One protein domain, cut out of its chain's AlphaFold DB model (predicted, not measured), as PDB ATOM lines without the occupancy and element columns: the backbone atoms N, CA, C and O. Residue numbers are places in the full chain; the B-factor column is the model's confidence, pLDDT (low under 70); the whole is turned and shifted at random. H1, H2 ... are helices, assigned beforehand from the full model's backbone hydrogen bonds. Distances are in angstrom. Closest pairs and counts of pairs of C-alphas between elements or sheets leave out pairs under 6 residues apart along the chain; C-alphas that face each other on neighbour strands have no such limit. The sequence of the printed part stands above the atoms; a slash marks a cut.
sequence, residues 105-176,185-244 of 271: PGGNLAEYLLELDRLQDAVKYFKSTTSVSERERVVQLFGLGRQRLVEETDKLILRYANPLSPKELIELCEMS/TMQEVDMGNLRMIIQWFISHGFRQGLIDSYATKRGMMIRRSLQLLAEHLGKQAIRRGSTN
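AT A GLANCE: This is residues 105 to 176 and 185 to 244 of the 271 residues of the protein "Hypothetical protein" of Rotaria magnacalcarata (UniProt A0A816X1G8). A long rod of helices: hairpin H1-H2 makes one end, H4 packs beside the later part of H2, and long H5 runs to the other end, where residues 234 to 244 stick out; short H3 starts at the side of H5, with Pro 166 near Leu 229, and points away from it, about perpendicular. The printed part has 132 residues, with five named helices, H1 to H5, and no named strand: all helix. It is extended, with radius of gyration of the C-alphas 22.1 A and spans of 83 by 28 by 22 A.

HOW THE PARTS SIT: H1, residues 109 to 128, and H2, residues 132 to 160, form a hairpin; the closest C-alphas, of Phe 126 and Arg 135, are 5.1 A apart. H3, residues 166 to 174, touches H5, residues 207 to 244, about perpendicular at 83 degrees; the closest C-alphas, of Pro 166 and Leu 229, are 4.6 A apart. H1, H2 and H4, residues 188 to 203, make an up-and-down bundle, each running against the one before. Every O i to N i+4 pair is within hydrogen-bond range in H3 and H4; H1 has 15 of 16, H2 24 of 25, H5 33 of 34.

IN THESE COORDINATES: H2 measures 42.8 A and H5 56.1 A. H1 begins at C-alpha 109 (-40.294, 27.479, 39.443); H5 ends at C-alpha 244 (-83.218, 50.372, 4.304).

THE WHOLE: Residues 177 to 184 are cut out, a 16.7 A gap between C-alphas 176 and 185. Residues 175 to 176, 185 to 186, 208 and 240 to 244 have pLDDT under 70.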
ATOM      1  N   PRO A 105     -36.668  31.669  36.406       86.12
ATOM      2  CA  PRO A 105     -37.169  30.353  36.817       86.12
ATOM      3  C   PRO A 105     -37.091  29.242  35.756       86.12
ATOM      4  O   PRO A 105     -37.287  28.087  36.109       86.12
ATOM      5  N   GLY A 106     -36.827  29.551  34.477       74.69
ATOM      6  CA  GLY A 106     -36.347  28.600  33.453       74.69
ATOM      7  C   GLY A 106     -37.162  27.318  33.182       74.69
ATOM      8  O   GLY A 106     -36.709  26.483  32.407       74.69
ATOM      9  N   GLY A 107     -38.337  27.148  33.797       73.75
ATOM     10  CA  GLY A 107     -39.145  25.923  33.773       73.75
ATOM     11  C   GLY A 107     -39.213  25.161  35.106       73.75
ATOM     12  O   GLY A 107     -40.140  24.374  35.281       73.75
ATOM     13  N   ASN A 108     -38.321  25.427  36.069       84.88
ATOM     14  CA  ASN A 108     -38.379  24.870  37.426       84.88
ATOM     15  C   ASN A 108     -38.634  25.971  38.465       84.88
ATOM     16  O   ASN A 108     -37.750  26.411  39.199       84.88
ATOM     17  N   LEU A 109     -39.887  26.423  38.522       89.75
ATOM     18  CA  LEU A 109     -40.294  27.479  39.443       89.75
ATOM     19  C   LEU A 109     -40.078  27.089  40.915       89.75
ATOM     20  O   LEU A 109     -39.702  27.939  41.710       89.75
ATOM     21  N   ALA A 110     -40.313  25.829  41.287       89.88
ATOM     22  CA  ALA A 110     -40.213  25.389  42.679       89.88
ATOM     23  C   ALA A 110     -38.784  25.526  43.227       89.88
ATOM     24  O   ALA A 110     -38.592  26.068  44.314       89.88
ATOM     25  N   GLU A 111     -37.795  25.080  42.453       91.19
ATOM     26  CA  GLU A 111     -36.376  25.197  42.800       91.19
ATOM     27  C   GLU A 111     -35.941  26.664  42.865       91.19
ATOM     28  O   GLU A 111     -35.332  27.087  43.846       91.19
ATOM     29  N   TYR A 112     -36.369  27.476  41.897       93.62
ATOM     30  CA  TYR A 112     -36.079  28.908  41.887       93.62
ATOM     31  C   TYR A 112     -36.642  29.650  43.113       93.62
ATOM     32  O   TYR A 112     -36.002  30.555  43.649       93.62
ATOM     33  N   LEU A 113     -37.842  29.287  43.583       92.75
ATOM     34  CA  LEU A 113     -38.420  29.880  44.794       92.75
ATOM     35  C   LEU A 113     -37.631  29.490  46.051       92.75
ATOM     36  O   LEU A 113     -37.396  30.350  46.897       92.75
ATOM     37  N   LEU A 114     -37.173  28.239  46.148       92.19
ATOM     38  CA  LEU A 114     -36.335  27.779  47.261       92.19
ATOM     39  C   LEU A 114     -34.992  28.525  47.302       92.19
ATOM     40  O   LEU A 114     -34.521  28.938  48.362       92.19
ATOM     41  N   GLU A 115     -34.388  28.737  46.136       92.00
ATOM     42  CA  GLU A 115     -33.176  29.538  45.986       92.00
ATOM     43  C   GLU A 115     -33.379  31.003  46.404       92.00
ATOM     44  O   GLU A 115     -32.519  31.593  47.067       92.00
ATOM     45  N   LEU A 116     -34.532  31.593  46.077       92.56
ATOM     46  CA  LEU A 116     -34.882  32.939  46.529       92.56
ATOM     47  C   LEU A 116     -35.140  33.020  48.035       92.56
ATOM     48  O   LEU A 116     -34.779  34.034  48.635       92.56
ATOM     49  N   ASP A 117     -35.714  31.986  48.648       92.94
ATOM     50  CA  ASP A 117     -35.881  31.904  50.105       92.94
ATOM     51  C   ASP A 117     -34.511  31.872  50.798       92.94
ATOM     52  O   ASP A 117     -34.241  32.662  51.707       92.94
ATOM     53  N   ARG A 118     -33.585  31.053  50.285       91.69
ATOM     54  CA  ARG A 118     -32.193  30.998  50.756       91.69
ATOM     55  C   ARG A 118     -31.487  32.353  50.613       91.69
ATOM     56  O   ARG A 118     -30.781  32.794  51.523       91.69
ATOM     57  N   LEU A 119     -31.719  33.065  49.508       91.75
ATOM     58  CA  LEU A 119     -31.210  34.424  49.317       91.75
ATOM     59  C   LEU A 119     -31.862  35.431  50.282       91.75
ATOM     60  O   LEU A 119     -31.195  36.348  50.763       91.75
ATOM     61  N   GLN A 120     -33.146  35.266  50.611       91.25
ATOM     62  CA  GLN A 120     -33.840  36.096  51.597       91.25
ATOM     63  C   GLN A 120     -33.232  35.931  52.996       91.25
ATOM     64  O   GLN A 120     -33.085  36.917  53.725       91.25
ATOM     65  N   ASP A 121     -32.861  34.711  53.374       90.56
ATOM     66  CA  ASP A 121     -32.200  34.445  54.649       90.56
ATOM     67  C   ASP A 121     -30.816  35.095  54.713       90.56
ATOM     68  O   ASP A 121     -30.489  35.736  55.715       90.56
ATOM     69  N   ALA A 122     -30.068  35.093  53.606       89.12
ATOM     70  CA  ALA A 122     -28.840  35.877  53.498       89.12
ATOM     71  C   ALA A 122     -29.098  37.388  53.657       89.12
ATOM     72  O   ALA A 122     -28.369  38.067  54.380       89.12
ATOM     73  N   VAL A 123     -30.176  37.934  53.073       89.88
ATOM     74  CA  VAL A 123     -30.561  39.345  53.295       89.88
ATOM     75  C   VAL A 123     -30.831  39.617  54.778       89.88
ATOM     76  O   VAL A 123     -30.430  40.664  55.288       89.88
ATOM     77  N   LYS A 124     -31.519  38.711  55.487       88.81
ATOM     78  CA  LYS A 124     -31.784  38.855  56.932       88.81
ATOM     79  C   LYS A 124     -30.480  38.831  57.730       88.81
ATOM     80  O   LYS A 124     -30.295  39.691  58.589       88.81
ATOM     81  N   TYR A 125     -29.567  37.923  57.395       87.56
ATOM     82  CA  TYR A 125     -28.247  37.832  58.009       87.56
ATOM     83  C   TYR A 125     -27.448  39.135  57.834       87.56
ATOM     84  O   TYR A 125     -27.069  39.777  58.816       87.56
ATOM     85  N   PHE A 126     -27.292  39.618  56.599       86.94
ATOM     86  CA  PHE A 126     -26.534  40.840  56.309       86.94
ATOM     87  C   PHE A 126     -27.199  42.133  56.799       86.94
ATOM     88  O   PHE A 126     -26.526  43.153  56.918       86.94
ATOM     89  N   LYS A 127     -28.499  42.125  57.124       84.50
ATOM     90  CA  LYS A 127     -29.146  43.249  57.827       84.50
ATOM     91  C   LYS A 127     -28.671  43.393  59.273       84.50
ATOM     92  O   LYS A 127     -28.677  44.508  59.784       84.50
ATOM     93  N   SER A 128     -28.303  42.287  59.917       80.94
ATOM     94  CA  SER A 128     -27.792  42.280  61.293       80.94
ATOM     95  C   SER A 128     -26.283  42.541  61.382       80.94
ATOM     96  O   SER A 128     -25.785  42.917  62.440       80.94
ATOM     97  N   THR A 129     -25.570  42.408  60.261       74.56
ATOM     98  CA  THR A 129     -24.113  42.559  60.158       74.56
ATOM     99  C   THR A 129     -23.715  43.942  59.623       74.56
ATOM    100  O   THR A 129     -24.405  44.535  58.799       74.56
ATOM    101  N   THR A 130     -22.558  44.461  60.045       70.94
ATOM    102  CA  THR A 130     -22.043  45.799  59.675       70.94
ATOM    103  C   THR A 130     -21.573  45.919  58.210       70.94
ATOM    104  O   THR A 130     -21.311  47.024  57.738       70.94
ATOM    105  N   SER A 131     -21.458  44.815  57.459       76.06
ATOM    106  CA  SER A 131     -20.945  44.827  56.077       76.06
ATOM    107  C   SER A 131     -21.935  45.482  55.105       76.06
ATOM    108  O   SER A 131     -22.920  44.875  54.682       76.06
ATOM    109  N   VAL A 132     -21.676  46.740  54.744       77.44
ATOM    110  CA  VAL A 132     -22.560  47.547  53.888       77.44
ATOM    111  C   VAL A 132     -22.572  47.057  52.436       77.44
ATOM    112  O   VAL A 132     -23.653  46.958  51.859       77.44
ATOM    113  N   SER A 133     -21.411  46.718  51.867       83.56
ATOM    114  CA  SER A 133     -21.266  46.354  50.448       83.56
ATOM    115  C   SER A 133     -21.924  45.019  50.103       83.56
ATOM    116  O   SER A 133     -22.677  44.934  49.135       83.56
ATOM    117  N   GLU A 134     -21.698  43.983  50.915       83.31
ATOM    118  CA  GLU A 134     -22.322  42.675  50.685       83.31
ATOM    119  C   GLU A 134     -23.828  42.747  50.872       83.31
ATOM    120  O   GLU A 134     -24.581  42.243  50.044       83.31
ATOM    121  N   ARG A 135     -24.285  43.464  51.901       86.69
ATOM    122  CA  ARG A 135     -25.709  43.712  52.120       86.69
ATOM    123  C   ARG A 135     -26.363  44.349  50.895       86.69
ATOM    124  O   ARG A 135     -27.434  43.905  50.490       86.69
ATOM    125  N   GLU A 136     -25.745  45.369  50.300       88.69
ATOM    126  CA  GLU A 136     -26.262  45.996  49.079       88.69
ATOM    127  C   GLU A 136     -26.295  45.012  47.908       88.69
ATOM    128  O   GLU A 136     -27.320  44.915  47.233       88.69
ATOM    129  N   ARG A 137     -25.230  44.227  47.713       88.62
ATOM    130  CA  ARG A 137     -25.154  43.205  46.663       88.62
ATOM    131  C   ARG A 137     -26.263  42.157  46.796       88.62
ATOM    132  O   ARG A 137     -26.972  41.895  45.825       88.62
ATOM    133  N   VAL A 138     -26.458  41.600  47.993       90.56
ATOM    134  CA  VAL A 138     -27.496  40.590  48.276       90.56
ATOM    135  C   VAL A 138     -28.891  41.180  48.052       90.56
ATOM    136  O   VAL A 138     -29.742  40.552  47.425       90.56
ATOM    137  N   VAL A 139     -29.137  42.409  48.520       91.12
ATOM    138  CA  VAL A 139     -30.431  43.092  48.354       91.12
ATOM    139  C   VAL A 139     -30.731  43.376  46.882       91.12
ATOM    140  O   VAL A 139     -31.869  43.180  46.451       91.12
ATOM    141  N   GLN A 140     -29.737  43.810  46.106       92.06
ATOM    142  CA  GLN A 140     -29.889  44.026  44.667       92.06
ATOM    143  C   GLN A 140     -30.184  42.715  43.936       92.06
ATOM    144  O   GLN A 140     -31.119  42.670  43.137       92.06
ATOM    145  N   LEU A 141     -29.454  41.638  44.250       92.56
ATOM    146  CA  LEU A 141     -29.688  40.324  43.651       92.56
ATOM    147  C   LEU A 141     -31.085  39.785  43.997       92.56
ATOM    148  O   LEU A 141     -31.794  39.294  43.122       92.56
ATOM    149  N   PHE A 142     -31.526  39.948  45.245       93.06
ATOM    150  CA  PHE A 142     -32.876  39.567  45.667       93.06
ATOM    151  C   PHE A 142     -33.954  40.407  44.964       93.06
ATOM    152  O   PHE A 142     -34.991  39.888  44.547       93.06
ATOM    153  N   GLY A 143     -33.707  41.708  44.787       91.69
ATOM    154  CA  GLY A 143     -34.558  42.593  43.995       91.69
ATOM    155  C   GLY A 143     -34.667  42.150  42.534       91.69
ATOM    156  O   GLY A 143     -35.774  42.091  42.000       91.69
ATOM    157  N   LEU A 144     -33.543  41.770  41.919       93.12
ATOM    158  CA  LEU A 144     -33.499  41.231  40.560       93.12
ATOM    159  C   LEU A 144     -34.298  39.928  40.450       93.12
ATOM    160  O   LEU A 144     -35.118  39.790  39.546       93.12
ATOM    161  N   GLY A 145     -34.126  39.000  41.392       92.38
ATOM    162  CA  GLY A 145     -34.875  37.744  41.408       92.38
ATOM    163  C   GLY A 145     -36.386  37.942  41.521       92.38
ATOM    164  O   GLY A 145     -37.172  37.351  40.780       92.38
ATOM    165  N   ARG A 146     -36.812  38.884  42.369       90.88
ATOM    166  CA  ARG A 146     -38.216  39.308  42.428       90.88
ATOM    167  C   ARG A 146     -38.705  39.884  41.105       90.88
ATOM    168  O   ARG A 146     -39.822  39.581  40.695       90.88
ATOM    169  N   GLN A 147     -37.897  40.711  40.444       90.56
ATOM    170  CA  GLN A 147     -38.243  41.254  39.133       90.56
ATOM    171  C   GLN A 147     -38.424  40.131  38.102       90.56
ATOM    172  O   GLN A 147     -39.406  40.155  37.363       90.56
ATOM    173  N   ARG A 148     -37.563  39.104  38.104       91.50
ATOM    174  CA  ARG A 148     -37.720  37.924  37.237       91.50
ATOM    175  C   ARG A 148     -39.028  37.177  37.480       91.50
ATOM    176  O   ARG A 148     -39.666  36.767  36.515       91.50
ATOM    177  N   LEU A 149     -39.473  37.038  38.731       90.88
ATOM    178  CA  LEU A 149     -40.779  36.433  39.024       90.88
ATOM    179  C   LEU A 149     -41.954  37.271  38.507       90.88
ATOM    180  O   LEU A 149     -42.953  36.712  38.047       90.88
ATOM    181  N   VAL A 150     -41.853  38.603  38.572       88.88
ATOM    182  CA  VAL A 150     -42.864  39.497  37.986       88.88
ATOM    183  C   VAL A 150     -42.880  39.337  36.467       88.88
ATOM    184  O   VAL A 150     -43.947  39.131  35.897       88.88
ATOM    185  N   GLU A 151     -41.714  39.342  35.818       89.38
ATOM    186  CA  GLU A 151     -41.585  39.101  34.376       89.38
ATOM    187  C   GLU A 151     -42.170  37.739  33.971       89.38
ATOM    188  O   GLU A 151     -42.846  37.635  32.951       89.38
ATOM    189  N   GLU A 152     -41.960  36.692  34.769       89.00
ATOM    190  CA  GLU A 152     -42.522  35.368  34.496       89.00
ATOM    191  C   GLU A 152     -44.043  35.337  34.669       89.00
ATOM    192  O   GLU A 152     -44.762  34.819  33.815       89.00
ATOM    193  N   THR A 153     -44.553  35.974  35.725       87.62
ATOM    194  CA  THR A 153     -45.998  36.159  35.925       87.62
ATOM    195  C   THR A 153     -46.618  36.884  34.737       87.62
ATOM    196  O   THR A 153     -47.673  36.500  34.236       87.62
ATOM    197  N   ASP A 154     -45.936  37.907  34.241       87.69
ATOM    198  CA  ASP A 154     -46.373  38.692  33.102       87.69
ATOM    199  C   ASP A 154     -46.426  37.867  31.817       87.69
ATOM    200  O   ASP A 154     -47.410  37.962  31.078       87.69
ATOM    201  N   LYS A 155     -45.415  37.027  31.565       87.62
ATOM    202  CA  LYS A 155     -45.421  36.079  30.442       87.62
ATOM    203  C   LYS A 155     -46.584  35.100  30.554       87.62
ATOM    204  O   LYS A 155     -47.296  34.910  29.570       87.62
ATOM    205  N   LEU A 156     -46.810  34.524  31.738       86.88
ATOM    206  CA  LEU A 156     -47.922  33.605  31.982       86.88
ATOM    207  C   LEU A 156     -49.266  34.288  31.711       86.88
ATOM    208  O   LEU A 156     -50.085  33.753  30.975       86.88
ATOM    209  N   ILE A 157     -49.482  35.501  32.223       83.75
ATOM    210  CA  ILE A 157     -50.731  36.238  31.995       83.75
ATOM    211  C   ILE A 157     -50.911  36.542  30.507       83.75
ATOM    212  O   ILE A 157     -51.973  36.262  29.956       83.75
ATOM    213  N   LEU A 158     -49.899  37.112  29.848       83.38
ATOM    214  CA  LEU A 158     -49.998  37.538  28.450       83.38
ATOM    215  C   LEU A 158     -50.157  36.363  27.482       83.38
ATOM    216  O   LEU A 158     -50.825  36.516  26.465       83.38
ATOM    217  N   ARG A 159     -49.620  35.184  27.812       84.19
ATOM    218  CA  ARG A 159     -49.786  33.962  27.011       84.19
ATOM    219  C   ARG A 159     -51.256  33.564  26.841       84.19
ATOM    220  O   ARG A 159     -51.625  33.055  25.786       84.19
ATOM    221  N   TYR A 160     -52.087  33.809  27.856       76.12
ATOM    222  CA  TYR A 160     -53.501  33.409  27.871       76.12
ATOM    223  C   TYR A 160     -54.481  34.588  27.839       76.12
ATOM    224  O   TYR A 160     -55.673  34.406  27.601       76.12
ATOM    225  N   ALA A 161     -54.011  35.812  28.069       74.31
ATOM    226  CA  ALA A 161     -54.825  37.018  28.041       74.31
ATOM    227  C   ALA A 161     -54.853  37.643  26.639       74.31
ATOM    228  O   ALA A 161     -54.391  38.764  26.445       74.31
ATOM    229  N   ASN A 162     -55.431  36.935  25.670       80.06
ATOM    230  CA  ASN A 162     -55.711  37.499  24.349       80.06
ATOM    231  C   ASN A 162     -57.065  38.230  24.351       80.06
ATOM    232  O   ASN A 162     -58.008  37.751  24.989       80.06
ATOM    233  N   PRO A 163     -57.195  39.387  23.670       82.38
ATOM    234  CA  PRO A 163     -58.491  40.026  23.488       82.38
ATOM    235  C   PRO A 163     -59.438  39.105  22.716       82.38
ATOM    236  O   PRO A 163     -59.062  38.583  21.668       82.38
ATOM    237  N   LEU A 164     -60.667  38.955  23.204       82.75
ATOM    238  CA  LEU A 164     -61.693  38.187  22.510       82.75
ATOM    239  C   LEU A 164     -62.183  38.942  21.275       82.75
ATOM    240  O   LEU A 164     -62.369  40.166  21.297       82.75
ATOM    241  N   SER A 165     -62.444  38.203  20.202       86.12
ATOM    242  CA  SER A 165     -63.122  38.735  19.031       86.12
ATOM    243  C   SER A 165     -64.604  39.021  19.333       86.12
ATOM    244  O   SER A 165     -65.202  38.417  20.228       86.12
ATOM    245  N   PRO A 166     -65.253  39.911  18.559       85.50
ATOM    246  CA  PRO A 166     -66.669  40.224  18.746       85.50
ATOM    247  C   PRO A 166     -67.590  39.002  18.664       85.50
ATOM    248  O   PRO A 166     -68.587  38.952  19.372       85.50
ATOM    249  N   LYS A 167     -67.256  38.019  17.815       83.38
ATOM    250  CA  LYS A 167     -68.046  36.790  17.661       83.38
ATOM    251  C   LYS A 167     -67.957  35.910  18.907       83.38
ATOM    252  O   LYS A 167     -68.991  35.505  19.413       83.38
ATOM    253  N   GLU A 168     -66.746  35.699  19.421       82.38
ATOM    254  CA  GLU A 168     -66.506  34.902  20.632       82.38
ATOM    255  C   GLU A 168     -67.177  35.522  21.865       82.38
ATOM    256  O   GLU A 168     -67.713  34.804  22.701       82.38
ATOM    257  N   LEU A 169     -67.197  36.858  21.977       82.81
ATOM    258  CA  LEU A 169     -67.906  37.551  23.063       82.81
ATOM    259  C   LEU A 169     -69.427  37.384  22.990       82.81
ATOM    260  O   LEU A 169     -70.067  37.212  24.024       82.81
ATOM    261  N   ILE A 170     -70.003  37.465  21.789       81.94
ATOM    262  CA  ILE A 170     -71.447  37.276  21.589       81.94
ATOM    263  C   ILE A 170     -71.821  35.825  21.893       81.94
ATOM    264  O   ILE A 170     -72.754  35.589  22.652       81.94
ATOM    265  N   GLU A 171     -71.036  34.870  21.390       82.81
ATOM    266  CA  GLU A 171     -71.213  33.449  21.683       82.81
ATOM    267  C   GLU A 171     -71.136  33.186  23.195       82.81
ATOM    268  O   GLU A 171     -72.040  32.572  23.749       82.81
ATOM    269  N   LEU A 172     -70.156  33.759  23.907       78.31
ATOM    270  CA  LEU A 172     -70.049  33.660  25.370       78.31
ATOM    271  C   LEU A 172     -71.305  34.175  26.103       78.31
ATOM    272  O   LEU A 172     -71.692  33.610  27.127       78.31
ATOM    273  N   CYS A 173     -71.934  35.244  25.605       78.38
ATOM    274  CA  CYS A 173     -73.185  35.769  26.162       78.38
ATOM    275  C   CYS A 173     -74.392  34.859  25.885       78.38
ATOM    276  O   CYS A 173     -75.337  34.860  26.672       78.38
ATOM    277  N   GLU A 174     -74.362  34.099  24.792       76.25
ATOM    278  CA  GLU A 174     -75.421  33.175  24.372       76.25
ATOM    279  C   GLU A 174     -75.246  31.757  24.959       76.25
ATOM    280  O   GLU A 174     -76.197  30.976  25.016       76.25
ATOM    281  N   MET A 175     -74.047  31.417  25.444       68.06
ATOM    282  CA  MET A 175     -73.726  30.124  26.058       68.06
ATOM    283  C   MET A 175     -74.372  29.947  27.446       68.06
ATOM    284  O   MET A 175     -74.227  30.783  28.341       68.06
ATOM    285  N   SER A 176     -75.016  28.792  27.669       59.00
ATOM    286  CA  SER A 176     -75.486  28.381  29.004       59.00
ATOM    287  C   SER A 176     -74.312  28.118  29.964       59.00
ATOM    288  O   SER A 176     -73.213  27.774  29.524       59.00
ATOM    289  N   THR A 185     -59.177  29.276  28.844       65.50
ATOM    290  CA  THR A 185     -58.804  28.763  30.167       65.50
ATOM    291  C   THR A 185     -57.292  28.506  30.188       65.50
ATOM    292  O   THR A 185     -56.772  27.783  29.338       65.50
ATOM    293  N   MET A 186     -56.572  29.125  31.134       66.75
ATOM    294  CA  MET A 186     -55.162  28.801  31.381       66.75
ATOM    295  C   MET A 186     -55.023  27.299  31.642       66.75
ATOM    296  O   MET A 186     -55.847  26.716  32.346       66.75
ATOM    297  N   GLN A 187     -53.961  26.687  31.115       73.38
ATOM    298  CA  GLN A 187     -53.633  25.303  31.451       73.38
ATOM    299  C   GLN A 187     -53.458  25.155  32.969       73.38
ATOM    300  O   GLN A 187     -52.940  26.055  33.631       73.38
ATOM    301  N   GLU A 188     -53.862  24.009  33.517       72.62
ATOM    302  CA  GLU A 188     -53.830  23.751  34.963       72.62
ATOM    303  C   GLU A 188     -52.415  23.896  35.550       72.62
ATOM    304  O   GLU A 188     -52.246  24.464  36.626       72.62
ATOM    305  N   VAL A 189     -51.391  23.494  34.788       73.31
ATOM    306  CA  VAL A 189     -49.970  23.654  35.145       73.31
ATOM    307  C   VAL A 189     -49.579  25.131  35.266       73.31
ATOM    308  O   VAL A 189     -49.001  25.541  36.270       73.31
ATOM    309  N   ASP A 190     -49.955  25.958  34.290       81.44
ATOM    310  CA  ASP A 190     -49.638  27.390  34.292       81.44
ATOM    311  C   ASP A 190     -50.446  28.152  35.358       81.44
ATOM    312  O   ASP A 190     -49.945  29.109  35.951       81.44
ATOM    313  N   MET A 191     -51.668  27.697  35.674       82.88
ATOM    314  CA  MET A 191     -52.433  28.176  36.836       82.88
ATOM    315  C   MET A 191     -51.763  27.795  38.156       82.88
ATOM    316  O   MET A 191     -51.753  28.601  39.090       82.88
ATOM    317  N   GLY A 192     -51.205  26.585  38.242       85.38
ATOM    318  CA  GLY A 192     -50.406  26.126  39.375       85.38
ATOM    319  C   GLY A 192     -49.185  27.014  39.594       85.38
ATOM    320  O   GLY A 192     -49.005  27.543  40.690       85.38
ATOM    321  N   ASN A 193     -48.422  27.278  38.532       87.62
ATOM    322  CA  ASN A 193     -47.256  28.163  38.565       87.62
ATOM    323  C   ASN A 193     -47.631  29.584  39.009       87.62
ATOM    324  O   ASN A 193     -47.016  30.135  39.921       87.62
ATOM    325  N   LEU A 194     -48.693  30.160  38.436       87.88
ATOM    326  CA  LEU A 194     -49.181  31.481  38.832       87.88
ATOM    327  C   LEU A 194     -49.585  31.518  40.315       87.88
ATOM    328  O   LEU A 194     -49.254  32.467  41.027       87.88
ATOM    329  N   ARG A 195     -50.265  30.475  40.804       88.88
ATOM    330  CA  ARG A 195     -50.646  30.352  42.216       88.88
ATOM    331  C   ARG A 195     -49.422  30.279  43.123       88.88
ATOM    332  O   ARG A 195     -49.413  30.967  44.140       88.88
ATOM    333  N   MET A 196     -48.410  29.492  42.758       90.25
ATOM    334  CA  MET A 196     -47.165  29.383  43.522       90.25
ATOM    335  C   MET A 196     -46.462  30.736  43.638       90.25
ATOM    336  O   MET A 196     -46.122  31.143  44.748       90.25
ATOM    337  N   ILE A 197     -46.326  31.476  42.529       90.19
ATOM    338  CA  ILE A 197     -45.722  32.817  42.552       90.19
ATOM    339  C   ILE A 197     -46.542  33.753  43.446       90.19
ATOM    340  O   ILE A 197     -45.991  34.397  44.336       90.19
ATOM    341  N   ILE A 198     -47.864  33.813  43.263       88.38
ATOM    342  CA  ILE A 198     -48.732  34.690  44.063       88.38
ATOM    343  C   ILE A 198     -48.631  34.351  45.554       88.38
ATOM    344  O   ILE A 198     -48.502  35.255  46.382       88.38
ATOM    345  N   GLN A 199     -48.668  33.067  45.909       90.62
ATOM    346  CA  GLN A 199     -48.560  32.620  47.294       90.62
ATOM    347  C   GLN A 199     -47.205  32.996  47.901       90.62
ATOM    348  O   GLN A 199     -47.169  33.475  49.034       90.62
ATOM    349  N   TRP A 200     -46.121  32.863  47.134       92.25
ATOM    350  CA  TRP A 200     -44.787  33.286  47.551       92.25
ATOM    351  C   TRP A 200     -44.711  34.805  47.783       92.25
ATOM    352  O   TRP A 200     -44.244  35.256  48.827       92.25
ATOM    353  N   PHE A 201     -45.261  35.628  46.884       90.12
ATOM    354  CA  PHE A 201     -45.315  37.083  47.088       90.12
ATOM    355  C   PHE A 201     -46.145  37.478  48.318       90.12
ATOM    356  O   PHE A 201     -45.811  38.449  49.000       90.12
ATOM    357  N   ILE A 202     -47.223  36.741  48.610       88.56
ATOM    358  CA  ILE A 202     -48.057  36.968  49.796       88.56
ATOM    359  C   ILE A 202     -47.292  36.613  51.074       88.56
ATOM    360  O   ILE A 202     -47.281  37.430  51.994       88.56
ATOM    361  N   SER A 203     -46.632  35.450  51.133       88.44
ATOM    362  CA  SER A 203     -45.869  35.031  52.319       88.44
ATOM    363  C   SER A 203     -44.712  35.983  52.636       88.44
ATOM    364  O   SER A 203     -44.384  36.190  53.800       88.44
ATOM    365  N   HIS A 204     -44.157  36.631  51.612       85.62
ATOM    366  CA  HIS A 204     -43.053  37.582  51.729       85.62
ATOM    367  C   HIS A 204     -43.487  39.047  51.922       85.62
ATOM    368  O   HIS A 204     -42.636  39.930  52.031       85.62
ATOM    369  N   GLY A 205     -44.795  39.334  51.968       83.81
ATOM    370  CA  GLY A 205     -45.325  40.685  52.202       83.81
ATOM    371  C   GLY A 205     -45.304  41.623  50.985       83.81
ATOM    372  O   GLY A 205     -45.529  42.822  51.130       83.81
ATOM    373  N   PHE A 206     -45.091  41.108  49.770       80.50
ATOM    374  CA  PHE A 206     -44.995  41.889  48.525       80.50
ATOM    375  C   PHE A 206     -46.302  41.914  47.706       80.50
ATOM    376  O   PHE A 206     -46.288  42.039  46.482       80.50
ATOM    377  N   ARG A 207     -47.455  41.803  48.374       73.31
ATOM    378  CA  ARG A 207     -48.767  41.548  47.750       73.31
ATOM    379  C   ARG A 207     -49.235  42.603  46.736       73.31
ATOM    380  O   ARG A 207     -49.805  42.231  45.715       73.31
ATOM    381  N   GLN A 208     -49.069  43.894  47.027       69.94
ATOM    382  CA  GLN A 208     -49.753  44.962  46.275       69.94
ATOM    383  C   GLN A 208     -49.275  45.061  44.817       69.94
ATOM    384  O   GLN A 208     -50.090  45.013  43.901       69.94
ATOM    385  N   GLY A 209     -47.960  45.057  44.578       72.12
ATOM    386  CA  GLY A 209     -47.416  45.274  43.230       72.12
ATOM    387  C   GLY A 209     -47.777  44.193  42.201       72.12
ATOM    388  O   GLY A 209     -47.987  44.504  41.029       72.12
ATOM    389  N   LEU A 210     -47.885  42.927  42.621       79.25
ATOM    390  CA  LEU A 210     -48.202  41.823  41.707       79.25
ATOM    391  C   LEU A 210     -49.682  41.829  41.294       79.25
ATOM    392  O   LEU A 210     -50.005  41.643  40.119       79.25
ATOM    393  N   ILE A 211     -50.581  42.068  42.255       80.50
ATOM    394  CA  ILE A 211     -52.030  42.092  42.014       80.50
ATOM    395  C   ILE A 211     -52.401  43.278  41.122       80.50
ATOM    396  O   ILE A 211     -53.188  43.111  40.189       80.50
ATOM    397  N   ASP A 212     -51.796  44.443  41.355       82.06
ATOM    398  CA  ASP A 212     -52.046  45.640  40.551       82.06
ATOM    399  C   ASP A 212     -51.581  45.445  39.099       82.06
ATOM    400  O   ASP A 212     -52.308  45.791  38.161       82.06
ATOM    401  N   SER A 213     -50.418  44.810  38.889       81.69
ATOM    402  CA  SER A 213     -49.932  44.443  37.548       81.69
ATOM    403  C   SER A 213     -50.899  43.487  36.841       81.69
ATOM    404  O   SER A 213     -51.305  43.734  35.698       81.69
ATOM    405  N   TYR A 214     -51.346  42.434  37.536       83.62
ATOM    406  CA  TYR A 214     -52.318  41.474  37.008       83.62
ATOM    407  C   TYR A 214     -53.636  42.153  36.606       83.62
ATOM    408  O   TYR A 214     -54.103  41.987  35.473       83.62
ATOM    409  N   ALA A 215     -54.217  42.944  37.512       85.06
ATOM    410  CA  ALA A 215     -55.481  43.640  37.291       85.06
ATOM    411  C   ALA A 215     -55.381  44.613  36.110       85.06
ATOM    412  O   ALA A 215     -56.264  44.638  35.250       85.06
ATOM    413  N   THR A 216     -54.273  45.350  36.014       88.00
ATOM    414  CA  THR A 216     -54.017  46.289  34.916       88.00
ATOM    415  C   THR A 216     -53.937  45.563  33.573       88.00
ATOM    416  O   THR A 216     -54.602  45.956  32.611       88.00
ATOM    417  N   LYS A 217     -53.182  44.461  33.488       85.62
ATOM    418  CA  LYS A 217     -53.004  43.703  32.238       85.62
ATOM    419  C   LYS A 217     -54.280  43.023  31.777       85.62
ATOM    420  O   LYS A 217     -54.688  43.205  30.632       85.62
ATOM    421  N   ARG A 218     -54.960  42.300  32.668       83.06
ATOM    422  CA  ARG A 218     -56.253  41.677  32.348       83.06
ATOM    423  C   ARG A 218     -57.311  42.727  32.018       83.06
ATOM    424  O   ARG A 218     -58.038  42.559  31.042       83.06
ATOM    425  N   GLY A 219     -57.345  43.834  32.760       88.19
ATOM    426  CA  GLY A 219     -58.233  44.964  32.495       88.19
ATOM    427  C   GLY A 219     -58.033  45.559  31.101       88.19
ATOM    428  O   GLY A 219     -59.009  45.801  30.392       88.19
ATOM    429  N   MET A 220     -56.781  45.718  30.651       88.56
ATOM    430  CA  MET A 220     -56.480  46.164  29.286       88.56
ATOM    431  C   MET A 220     -57.026  45.210  28.217       88.56
ATOM    432  O   MET A 220     -57.582  45.678  27.221       88.56
ATOM    433  N   MET A 221     -56.919  43.897  28.426       85.88
ATOM    434  CA  MET A 221     -57.400  42.896  27.465       85.88
ATOM    435  C   MET A 221     -58.926  42.853  27.396       85.88
ATOM    436  O   MET A 221     -59.497  42.844  26.303       85.88
ATOM    437  N   ILE A 222     -59.601  42.930  28.546       86.88
ATOM    438  CA  ILE A 222     -61.065  43.035  28.611       86.88
ATOM    439  C   ILE A 222     -61.528  44.317  27.911       86.88
ATOM    440  O   ILE A 222     -62.387  44.267  27.032       86.88
ATOM    441  N   ARG A 223     -60.907  45.462  28.225       90.69
ATOM    442  CA  ARG A 223     -61.216  46.746  27.581       90.69
ATOM    443  C   ARG A 223     -61.047  46.666  26.065       90.69
ATOM    444  O   ARG A 223     -61.900  47.166  25.334       90.69
ATOM    445  N   ARG A 224     -59.970  46.039  25.582       91.00
ATOM    446  CA  ARG A 224     -59.733  45.873  24.144       91.00
ATOM    447  C   ARG A 224     -60.805  45.001  23.492       91.00
ATOM    448  O   ARG A 224     -61.298  45.369  22.431       91.00
ATOM    449  N   SER A 225     -61.202  43.913  24.145       88.19
ATOM    450  CA  SER A 225     -62.271  43.023  23.670       88.19
ATOM    451  C   SER A 225     -63.605  43.774  23.534       88.19
ATOM    452  O   SER A 225     -64.263  43.707  22.498       88.19
ATOM    453  N   LEU A 226     -63.961  44.591  24.535       90.12
ATOM    454  CA  LEU A 226     -65.168  45.427  24.507       90.12
ATOM    455  C   LEU A 226     -65.123  46.509  23.417       90.12
ATOM    456  O   LEU A 226     -66.137  46.772  22.774       90.12
ATOM    457  N   GLN A 227     -63.958  47.116  23.166       92.81
ATOM    458  CA  GLN A 227     -63.791  48.071  22.063       92.81
ATOM    459  C   GLN A 227     -64.022  47.415  20.699       92.81
ATOM    460  O   GLN A 227     -64.747  47.965  19.873       92.81
ATOM    461  N   LEU A 228     -63.452  46.225  20.477       91.19
ATOM    462  CA  LEU A 228     -63.653  45.476  19.235       91.19
ATOM    463  C   LEU A 228     -65.137  45.148  19.016       91.19
ATOM    464  O   LEU A 228     -65.635  45.255  17.893       91.19
ATOM    465  N   LEU A 229     -65.858  44.789  20.083       90.31
ATOM    466  CA  LEU A 229     -67.299  44.547  20.024       90.31
ATOM    467  C   LEU A 229     -68.079  45.821  19.673       90.31
ATOM    468  O   LEU A 229     -68.921  45.790  18.775       90.31
ATOM    469  N   ALA A 230     -67.776  46.948  20.321       91.44
ATOM    470  CA  ALA A 230     -68.422  48.229  20.033       91.44
ATOM    471  C   ALA A 230     -68.240  48.649  18.561       91.44
ATOM    472  O   ALA A 230     -69.206  49.030  17.897       91.44
ATOM    473  N   GLU A 231     -67.027  48.503  18.014       92.19
ATOM    474  CA  GLU A 231     -66.745  48.758  16.595       92.19
ATOM    475  C   GLU A 231     -67.536  47.824  15.664       92.19
ATOM    476  O   GLU A 231     -68.034  48.253  14.618       92.19
ATOM    477  N   HIS A 232     -67.658  46.543  16.026       91.00
ATOM    478  CA  HIS A 232     -68.413  45.561  15.253       91.00
ATOM    479  C   HIS A 232     -69.907  45.904  15.191       91.00
ATOM    480  O   HIS A 232     -70.490  45.918  14.102       91.00
ATOM    481  N   LEU A 233     -70.511  46.232  16.336       87.62
ATOM    482  CA  LEU A 233     -71.921  46.615  16.430       87.62
ATOM    483  C   LEU A 233     -72.203  47.929  15.688       87.62
ATOM    484  O   LEU A 233     -73.183  48.011  14.947       87.62
ATOM    485  N   GLY A 234     -71.309  48.920  15.791       89.44
ATOM    486  CA  GLY A 234     -71.412  50.168  15.028       89.44
ATOM    487  C   GLY A 234     -71.411  49.930  13.512       89.44
ATOM    488  O   GLY A 234     -72.275  50.439  12.797       89.44
ATOM    489  N   LYS A 235     -70.505  49.077  13.013       88.12
ATOM    490  CA  LYS A 235     -70.461  48.688  11.589       88.12
ATOM    491  C   LYS A 235     -71.718  47.929  11.150       88.12
ATOM    492  O   LYS A 235     -72.198  48.153  10.037       88.12
ATOM    493  N   GLN A 236     -72.264  47.046  11.991       83.06
ATOM    494  CA  GLN A 236     -73.522  46.351  11.690       83.06
ATOM    495  C   GLN A 236     -74.717  47.313  11.615       83.06
ATOM    496  O   GLN A 236     -75.533  47.193  10.699       83.06
ATOM    497  N   ALA A 237     -74.810  48.278  12.533       78.62
ATOM    498  CA  ALA A 237     -75.888  49.264  12.552       78.62
ATOM    499  C   ALA A 237     -75.890  50.135  11.284       78.62
ATOM    500  O   ALA A 237     -76.935  50.313  10.659       78.62
ATOM    501  N   ILE A 238     -74.712  50.594  10.843       76.25
ATOM    502  CA  ILE A 238     -74.560  51.369   9.601       76.25
ATOM    503  C   ILE A 238     -75.006  50.545   8.384       76.25
ATOM    504  O   ILE A 238     -75.759  51.040   7.550       76.25
ATOM    505  N   ARG A 239     -74.616  49.262   8.305       70.50
ATOM    506  CA  ARG A 239     -75.041  48.369   7.211       70.50
ATOM    507  C   ARG A 239     -76.559  48.180   7.159       70.50
ATOM    508  O   ARG A 239     -77.116  48.220   6.066       70.50
ATOM    509  N   ARG A 240     -77.226  48.020   8.309       61.47
ATOM    510  CA  ARG A 240     -78.698  47.914   8.391       61.47
ATOM    511  C   ARG A 240     -79.404  49.223   8.009       61.47
ATOM    512  O   ARG A 240     -80.466  49.186   7.392       61.47
ATOM    513  N   GLY A 241     -78.800  50.371   8.323       58.44
ATOM    514  CA  GLY A 241     -79.272  51.683   7.873       58.44
ATOM    515  C   GLY A 241     -79.175  51.857   6.354       58.44
ATOM    516  O   GLY A 241     -80.134  52.296   5.727       58.44
ATOM    517  N   SER A 242     -78.063  51.444   5.738       54.88
ATOM    518  CA  SER A 242     -77.874  51.531   4.281       54.88
ATOM    519  C   SER A 242     -78.773  50.577   3.486       54.88
ATOM    520  O   SER A 242     -79.229  50.943   2.406       54.88
ATOM    521  N   THR A 243     -79.089  49.384   4.002       52.47
ATOM    522  CA  THR A 243     -80.023  48.460   3.330       52.47
ATOM    523  C   THR A 243     -81.462  48.978   3.301       52.47
ATOM    524  O   THR A 243     -82.170  48.725   2.331       52.47
ATOM    525  N   ASN A 244     -81.883  49.764   4.299       48.06
ATOM    526  CA  ASN A 244     -83.218  50.372   4.304       48.06
ATOM    527  C   ASN A 244     -83.351  51.541   3.312       48.06
ATOM    528  O   ASN A 244     -84.450  51.795   2.829       48.06
TER     529      ASN A 244